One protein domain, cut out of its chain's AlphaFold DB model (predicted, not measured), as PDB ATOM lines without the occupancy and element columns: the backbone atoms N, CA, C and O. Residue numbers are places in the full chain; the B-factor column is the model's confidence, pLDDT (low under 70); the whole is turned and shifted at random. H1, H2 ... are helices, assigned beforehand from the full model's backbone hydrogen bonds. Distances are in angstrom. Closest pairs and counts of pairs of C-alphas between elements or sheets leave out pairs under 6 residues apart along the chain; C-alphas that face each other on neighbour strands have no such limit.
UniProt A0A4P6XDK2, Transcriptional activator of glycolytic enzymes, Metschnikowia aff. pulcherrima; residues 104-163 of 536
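Overview. This is residues 104 to 163 of the 536 residues of the protein "Transcriptional activator of glycolytic enzymes" of Metschnikowia aff. pulcherrima (UniProt A0A4P6XDK2). A long, straight helix, H1, is joined by a tight turn to a much shorter helix, H2, which folds back beside its last part, making a lopsided helical hairpin. The rest of H1 is a bare arm: its residues 104 to 131 stand free, and H2 packs on residues 133 to 144 alone. The printed part has 60 residues, with two named helices in the order H1, H2 and no named strand; the class is all helix. The whole is extended, with a radius of gyration of the C-alphas of 19.9 A, and its C-alphas span 65 by 19 by 6 A, a rod.

Arrangement. H1, residues 104 to 145, comes first, and a tight link of 4 residues leads to H2, residues 150 to 162. The two helices touch, with 8 pairs of C-alphas within 8 A. H1 touches H2 with residues 133 to 144 alone. The closest C-alphas of the two are those of Leu 140 and Ile 153, 6.3 A apart. Their lines stand at a shallow tilt of 11 degrees, and they run opposite ways, a helical hairpin. In both H1 and H2 every O i to N i+4 pair is within hydrogen-bond range.

Along the chain. H1 begins at C-alpha 104, at (177.668, 242.705, 121.646), and ends at C-alpha 145, at (177.589, 253.186, 182.583), 61.8 A from first to last C-alpha. H2 runs 18.5 A from C-alpha 150 to C-alpha 162, at (190.970, 258.925, 163.542).

Size, cuts and confidence. The two C-alphas farthest apart are those of Asp 104 and Asn 147, at 65.4 A. Without the stretch that stands free, the body has 32 residues and spans 25 by 17 by 5 A. The printed part has no cut and no long link. The mean pLDDT of the printed part is 90.9, and no printed residue is under 70.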
ATOM      1  N   ASP A 104     177.258 241.397 121.113       94.50
ATOM      2  CA  ASP A 104     177.668 242.705 121.646       94.50
ATOM      3  C   ASP A 104     176.810 243.128 122.849       94.50
ATOM      4  O   ASP A 104     177.304 243.704 123.821       94.50
ATOM      5  N   THR A 105     175.512 242.814 122.807       96.31
ATOM      6  CA  THR A 105     174.591 243.097 123.916       96.31
ATOM      7  C   THR A 105     174.918 242.238 125.137       96.31
ATOM      8  O   THR A 105     174.905 242.750 126.254       96.31
ATOM      9  N   ILE A 106     175.253 240.959 124.938       97.12
ATOM     10  CA  ILE A 106     175.681 240.054 126.014       97.12
ATOM     11  C   ILE A 106     176.975 240.570 126.650       97.12
ATOM     12  O   ILE A 106     177.007 240.754 127.863       97.12
ATOM     13  N   ALA A 107     177.991 240.904 125.850       96.56
ATOM     14  CA  ALA A 107     179.260 241.428 126.359       96.56
ATOM     15  C   ALA A 107     179.078 242.737 127.150       96.56
ATOM     16  O   ALA A 107     179.715 242.956 128.182       96.56
ATOM     17  N   LYS A 108     178.167 243.612 126.703       95.44
ATOM     18  CA  LYS A 108     177.823 244.833 127.437       95.44
ATOM     19  C   LYS A 108     177.171 244.524 128.791       95.44
ATOM     20  O   LYS A 108     177.558 245.125 129.790       95.44
ATOM     21  N   LEU A 109     176.215 243.595 128.827       97.06
ATOM     22  CA  LEU A 109     175.551 243.178 130.066       97.06
ATOM     23  C   LEU A 109     176.528 242.514 131.041       97.06
ATOM     24  O   LEU A 109     176.451 242.770 132.237       97.06
ATOM     25  N   GLU A 110     177.477 241.716 130.554       97.06
ATOM     26  CA  GLU A 110     178.526 241.120 131.391       97.06
ATOM     27  C   GLU A 110     179.380 242.191 132.082       97.06
ATOM     28  O   GLU A 110     179.675 242.071 133.273       97.06
ATOM     29  N   ASN A 111     179.715 243.275 131.378       95.56
ATOM     30  CA  ASN A 111     180.464 244.387 131.960       95.56
ATOM     31  C   ASN A 111     179.639 245.188 132.989       95.56
ATOM     32  O   ASN A 111     180.153 245.581 134.037       95.56
ATOM     33  N   GLU A 112     178.347 245.408 132.724       94.88
ATOM     34  CA  GLU A 112     177.436 246.045 133.687       94.88
ATOM     35  C   GLU A 112     177.272 245.183 134.952       94.88
ATOM     36  O   GLU A 112     177.365 245.698 136.063       94.88
ATOM     37  N   VAL A 113     177.131 243.859 134.809       97.38
ATOM     38  CA  VAL A 113     177.074 242.915 135.940       97.38
ATOM     39  C   VAL A 113     178.378 242.919 136.740       97.38
ATOM     40  O   VAL A 113     178.333 242.898 137.970       97.38
ATOM     41  N   ALA A 114     179.536 242.984 136.075       94.69
ATOM     42  CA  ALA A 114     180.826 243.089 136.753       94.69
ATOM     43  C   ALA A 114     180.932 244.377 137.588       94.69
ATOM     44  O   ALA A 114     181.370 244.324 138.736       94.69
ATOM     45  N   THR A 115     180.456 245.499 137.041       94.25
ATOM     46  CA  THR A 115     180.427 246.797 137.735       94.25
ATOM     47  C   THR A 115     179.503 246.747 138.957       94.25
ATOM     48  O   THR A 115     179.929 247.060 140.063       94.25
ATOM     49  N   VAL A 116     178.278 246.231 138.807       96.38
ATOM     50  CA  VAL A 116     177.328 246.081 139.927       96.38
ATOM     51  C   VAL A 116     177.883 245.175 141.030       96.38
ATOM     52  O   VAL A 116     177.678 245.431 142.215       96.38
ATOM     53  N   ASN A 117     178.607 244.112 140.669       95.50
ATOM     54  CA  ASN A 117     179.225 243.225 141.652       95.50
ATOM     55  C   ASN A 117     180.357 243.919 142.437       95.50
ATOM     56  O   ASN A 117     180.523 243.663 143.630       95.50
ATOM     57  N   GLN A 118     181.108 244.815 141.790       95.25
ATOM     58  CA  GLN A 118     182.099 245.661 142.457       95.25
ATOM     59  C   GLN A 118     181.429 246.651 143.421       95.25
ATOM     60  O   GLN A 118     181.849 246.744 144.575       95.25
ATOM     61  N   ASP A 119     180.345 247.302 142.998       89.94
ATOM     62  CA  ASP A 119     179.577 248.221 143.847       89.94
ATOM     63  C   ASP A 119     178.991 247.493 145.067       89.94
ATOM     64  O   ASP A 119     179.091 247.964 146.199       89.94
ATOM     65  N   MET A 120     178.448 246.284 144.881       94.88
ATOM     66  CA  MET A 120     177.966 245.451 145.987       94.88
ATOM     67  C   MET A 120     179.068 245.093 146.990       94.88
ATOM     68  O   MET A 120     178.817 245.080 148.198       94.88
ATOM     69  N   ALA A 121     180.279 244.790 146.515       93.69
ATOM     70  CA  ALA A 121     181.416 244.529 147.393       93.69
ATOM     71  C   ALA A 121     181.795 245.783 148.194       93.69
ATOM     72  O   ALA A 121     182.026 245.692 149.400       93.69
ATOM     73  N   TYR A 122     181.779 246.952 147.553       94.56
ATOM     74  CA  TYR A 122     182.012 248.231 148.213       94.56
ATOM     75  C   TYR A 122     180.972 248.523 149.304       94.56
ATOM     76  O   TYR A 122     181.338 248.774 150.453       94.56
ATOM     77  N   PHE A 123     179.677 248.394 149.000       94.81
ATOM     78  CA  PHE A 123     178.616 248.598 149.991       94.81
ATOM     79  C   PHE A 123     178.735 247.651 151.184       94.81
ATOM     80  O   PHE A 123     178.478 248.051 152.318       94.81
ATOM     81  N   ARG A 124     179.168 246.406 150.954       95.88
ATOM     82  CA  ARG A 124     179.431 245.459 152.041       95.88
ATOM     83  C   ARG A 124     180.539 245.955 152.969       95.88
ATOM     84  O   ARG A 124     180.358 245.909 154.180       95.88
ATOM     85  N   HIS A 125     181.631 246.487 152.421       95.31
ATOM     86  CA  HIS A 125     182.699 247.085 153.224       95.31
ATOM     87  C   HIS A 125     182.218 248.291 154.039       95.31
ATOM     88  O   HIS A 125     182.557 248.400 155.218       95.31
ATOM     89  N   VAL A 126     181.396 249.164 153.448       91.94
ATOM     90  CA  VAL A 126     180.816 250.315 154.158       91.94
ATOM     91  C   VAL A 126     179.911 249.854 155.306       91.94
ATOM     92  O   VAL A 126     180.015 250.374 156.416       91.94
ATOM     93  N   LEU A 127     179.063 248.845 155.082       93.69
ATOM     94  CA  LEU A 127     178.199 248.281 156.124       93.69
ATOM     95  C   LEU A 127     178.999 247.630 157.259       93.69
ATOM     96  O   LEU A 127     178.702 247.875 158.428       93.69
ATOM     97  N   ASP A 128     180.024 246.843 156.934       93.88
ATOM     98  CA  ASP A 128     180.893 246.210 157.931       93.88
ATOM     99  C   ASP A 128     181.615 247.269 158.785       93.88
ATOM    100  O   ASP A 128     181.701 247.135 160.009       93.88
ATOM    101  N   PHE A 129     182.061 248.370 158.171       92.81
ATOM    102  CA  PHE A 129     182.671 249.494 158.882       92.81
ATOM    103  C   PHE A 129     181.689 250.201 159.828       92.81
ATOM    104  O   PHE A 129     182.018 250.457 160.990       92.81
ATOM    105  N   GLN A 130     180.462 250.477 159.373       93.62
ATOM    106  CA  GLN A 130     179.435 251.094 160.220       93.62
ATOM    107  C   GLN A 130     179.041 250.185 161.391       93.62
ATOM    108  O   GLN A 130     178.930 250.657 162.523       93.62
ATOM    109  N   ASN A 131     178.915 248.876 161.162       93.81
ATOM    110  CA  ASN A 131     178.656 247.909 162.229       93.81
ATOM    111  C   ASN A 131     179.779 247.905 163.273       93.81
ATOM    112  O   ASN A 131     179.502 247.962 164.471       93.81
ATOM    113  N   LEU A 132     181.044 247.955 162.844       94.12
ATOM    114  CA  LEU A 132     182.181 248.068 163.758       94.12
ATOM    115  C   LEU A 132     182.136 249.366 164.587       94.12
ATOM    116  O   LEU A 132     182.464 249.362 165.777       94.12
ATOM    117  N   LYS A 133     181.716 250.488 163.988       91.06
ATOM    118  CA  LYS A 133     181.539 251.770 164.692       91.06
ATOM    119  C   LYS A 133     180.444 251.670 165.756       91.06
ATOM    120  O   LYS A 133     180.655 252.117 166.884       91.06
ATOM    121  N   ILE A 134     179.320 251.031 165.429       93.31
ATOM    122  CA  ILE A 134     178.221 250.768 166.370       93.31
ATOM    123  C   ILE A 134     178.699 249.891 167.530       93.31
ATOM    124  O   ILE A 134     178.431 250.221 168.686       93.31
ATOM    125  N   GLU A 135     179.447 248.820 167.261       94.88
ATOM    126  CA  GLU A 135     180.001 247.946 168.303       94.88
ATOM    127  C   GLU A 135     180.924 248.719 169.254       94.88
ATOM    128  O   GLU A 135     180.762 248.644 170.474       94.88
ATOM    129  N   LYS A 136     181.843 249.536 168.720       92.81
ATOM    130  CA  LYS A 136     182.749 250.356 169.541       92.81
ATOM    131  C   LYS A 136     182.009 251.407 170.372       92.81
ATOM    132  O   LYS A 136     182.321 251.576 171.549       92.81
ATOM    133  N   LEU A 137     181.018 252.093 169.798       92.69
ATOM    134  CA  LEU A 137     180.184 253.049 170.537       92.69
ATOM    135  C   LEU A 137     179.372 252.360 171.637       92.69
ATOM    136  O   LEU A 137     179.241 252.896 172.735       92.69
ATOM    137  N   THR A 138     178.875 251.154 171.367       94.75
ATOM    138  CA  THR A 138     178.150 250.349 172.354       94.75
ATOM    139  C   THR A 138     179.059 249.967 173.523       94.75
ATOM    140  O   THR A 138     178.661 250.122 174.676       94.75
ATOM    141  N   LEU A 139     180.300 249.544 173.256       91.25
ATOM    142  CA  LEU A 139     181.291 249.266 174.303       91.25
ATOM    143  C   LEU A 139     181.615 250.510 175.139       91.25
ATOM    144  O   LEU A 139     181.672 250.422 176.363       91.25
ATOM    145  N   LEU A 140     181.748 251.679 174.507       89.94
ATOM    146  CA  LEU A 140     181.980 252.935 175.224       89.94
ATOM    147  C   LEU A 140     180.800 253.341 176.103       89.94
ATOM    148  O   LEU A 140     181.003 253.814 177.220       89.94
ATOM    149  N   LEU A 141     179.571 253.130 175.632       90.38
ATOM    150  CA  LEU A 141     178.374 253.373 176.430       90.38
ATOM    151  C   LEU A 141     178.328 252.444 177.649       90.38
ATOM    152  O   LEU A 141     178.005 252.889 178.749       90.38
ATOM    153  N   ILE A 142     178.698 251.172 177.474       91.38
ATOM    154  CA  ILE A 142     178.839 250.218 178.578       91.38
ATOM    155  C   ILE A 142     179.907 250.709 179.564       91.38
ATOM    156  O   ILE A 142     179.648 250.733 180.765       91.38
ATOM    157  N   ASP A 143     181.076 251.143 179.097       89.25
ATOM    158  CA  ASP A 143     182.151 251.651 179.957       89.25
ATOM    159  C   ASP A 143     181.746 252.911 180.736       89.25
ATOM    160  O   ASP A 143     182.052 253.022 181.928       89.25
ATOM    161  N   LEU A 144     180.991 253.812 180.100       88.75
ATOM    162  CA  LEU A 144     180.428 255.005 180.732       88.75
ATOM    163  C   LEU A 144     179.441 254.636 181.846       88.75
ATOM    164  O   LEU A 144     179.517 255.181 182.946       88.75
ATOM    165  N   LEU A 145     178.547 253.676 181.588       89.50
ATOM    166  CA  LEU A 145     177.589 253.186 182.583       89.50
ATOM    167  C   LEU A 145     178.278 252.520 183.782       89.50
ATOM    168  O   LEU A 145     177.767 252.587 184.897       89.50
ATOM    169  N   HIS A 146     179.455 251.924 183.579       92.06
ATOM    170  CA  HIS A 146     180.260 251.330 184.647       92.06
ATOM    171  C   HIS A 146     181.150 252.348 185.393       92.06
ATOM    172  O   HIS A 146     182.001 251.931 186.178       92.06
ATOM    173  N   ASN A 147     180.952 253.661 185.197       81.12
ATOM    174  CA  ASN A 147     181.727 254.744 185.824       81.12
ATOM    175  C   ASN A 147     183.247 254.600 185.633       81.12
ATOM    176  O   ASN A 147     184.031 254.906 186.536       81.12
ATOM    177  N   LYS A 148     183.680 254.111 184.467       72.38
ATOM    178  CA  LYS A 148     185.104 254.101 184.122       72.38
ATOM    179  C   LYS A 148     185.589 255.523 183.832       72.38
ATOM    180  O   LYS A 148     184.802 256.409 183.506       72.38
ATOM    181  N   ASP A 149     186.896 255.734 183.992       83.94
ATOM    182  CA  ASP A 149     187.556 257.031 183.807       83.94
ATOM    183  C   ASP A 149     187.168 257.665 182.461       83.94
ATOM    184  O   ASP A 149     187.451 257.121 181.389       83.94
ATOM    185  N   VAL A 150     186.531 258.839 182.531       83.75
ATOM    186  CA  VAL A 150     186.062 259.625 181.379       83.75
ATOM    187  C   VAL A 150     187.194 259.876 180.376       83.75
ATOM    188  O   VAL A 150     186.956 259.921 179.171       83.75
ATOM    189  N   THR A 151     188.441 259.952 180.842       86.25
ATOM    190  CA  THR A 151     189.628 260.144 179.999       86.25
ATOM    191  C   THR A 151     189.839 258.983 179.021       86.25
ATOM    192  O   THR A 151     190.177 259.203 177.857       86.25
ATOM    193  N   GLN A 152     189.593 257.740 179.450       83.56
ATOM    194  CA  GLN A 152     189.710 256.566 178.573       83.56
ATOM    195  C   GLN A 152     188.612 256.548 177.504       83.56
ATOM    196  O   GLN A 152     188.857 256.127 176.371       83.56
ATOM    197  N   ILE A 153     187.428 257.061 177.842       80.56
ATOM    198  CA  ILE A 153     186.289 257.175 176.925       80.56
ATOM    199  C   ILE A 153     186.584 258.223 175.847       80.56
ATOM    200  O   ILE A 153     186.410 257.943 174.662       80.56
ATOM    201  N   VAL A 154     187.103 259.393 176.235       85.50
ATOM    202  CA  VAL A 154     187.490 260.462 175.296       85.50
ATOM    203  C   VAL A 154     188.582 259.986 174.334       85.50
ATOM    204  O   VAL A 154     188.425 260.128 173.123       85.50
ATOM    205  N   ASN A 155     189.633 259.334 174.839       87.12
ATOM    206  CA  ASN A 155     190.701 258.791 173.990       87.12
ATOM    207  C   ASN A 155     190.182 257.727 173.009       87.12
ATOM    208  O   ASN A 155     190.608 257.664 171.858       87.12
ATOM    209  N   SER A 156     189.232 256.896 173.442       85.56
ATOM    210  CA  SER A 156     188.636 255.875 172.579       85.56
ATOM    211  C   SER A 156     187.728 256.475 171.502       85.56
ATOM    212  O   SER A 156     187.751 256.001 170.369       85.56
ATOM    213  N   LEU A 157     186.979 257.540 171.810       85.88
ATOM    214  CA  LEU A 157     186.197 258.290 170.819       85.88
ATOM    215  C   LEU A 157     187.097 258.949 169.771       85.88
ATOM    216  O   LEU A 157     186.813 258.848 168.578       85.88
ATOM    217  N   GLN A 158     188.210 259.543 170.201       87.38
ATOM    218  CA  GLN A 158     189.184 260.147 169.296       87.38
ATOM    219  C   GLN A 158     189.824 259.098 168.373       87.38
ATOM    220  O   GLN A 158     189.961 259.329 167.176       87.38
ATOM    221  N   ASN A 159     190.109 257.897 168.888       86.06
ATOM    222  CA  ASN A 159     190.590 256.780 168.072       86.06
ATOM    223  C   ASN A 159     189.542 256.259 167.072       86.06
ATOM    224  O   ASN A 159     189.917 255.760 166.016       86.06
ATOM    225  N   ILE A 160     188.242 256.335 167.381       85.69
ATOM    226  CA  ILE A 160     187.178 255.967 166.429       85.69
ATOM    227  C   ILE A 160     187.092 256.989 165.293       85.69
ATOM    228  O   ILE A 160     186.879 256.589 164.153       85.69
ATOM    229  N   GLN A 161     187.274 258.276 165.594       84.19
ATOM    230  CA  GLN A 161     187.292 259.343 164.590       84.19
ATOM    231  C   GLN A 161     188.537 259.263 163.700       84.19
ATOM    232  O   GLN A 161     188.413 259.294 162.484       84.19
ATOM    233  N   ALA A 162     189.717 259.055 164.289       84.06
ATOM    234  CA  ALA A 162     190.970 258.925 163.542       84.06
ATOM    235  C   ALA A 162     191.061 257.635 162.704       84.06
ATOM    236  O   ALA A 162     191.863 257.552 161.779       84.06
ATOM    237  N   ALA A 163     190.273 256.608 163.038       80.75
ATOM    238  CA  ALA A 163     190.219 255.355 162.287       80.75
ATOM    239  C   ALA A 163     189.194 255.374 161.142       80.75
ATOM    240  O   ALA A 163     188.982 254.330 160.525       80.75
TER     241      ALA A 163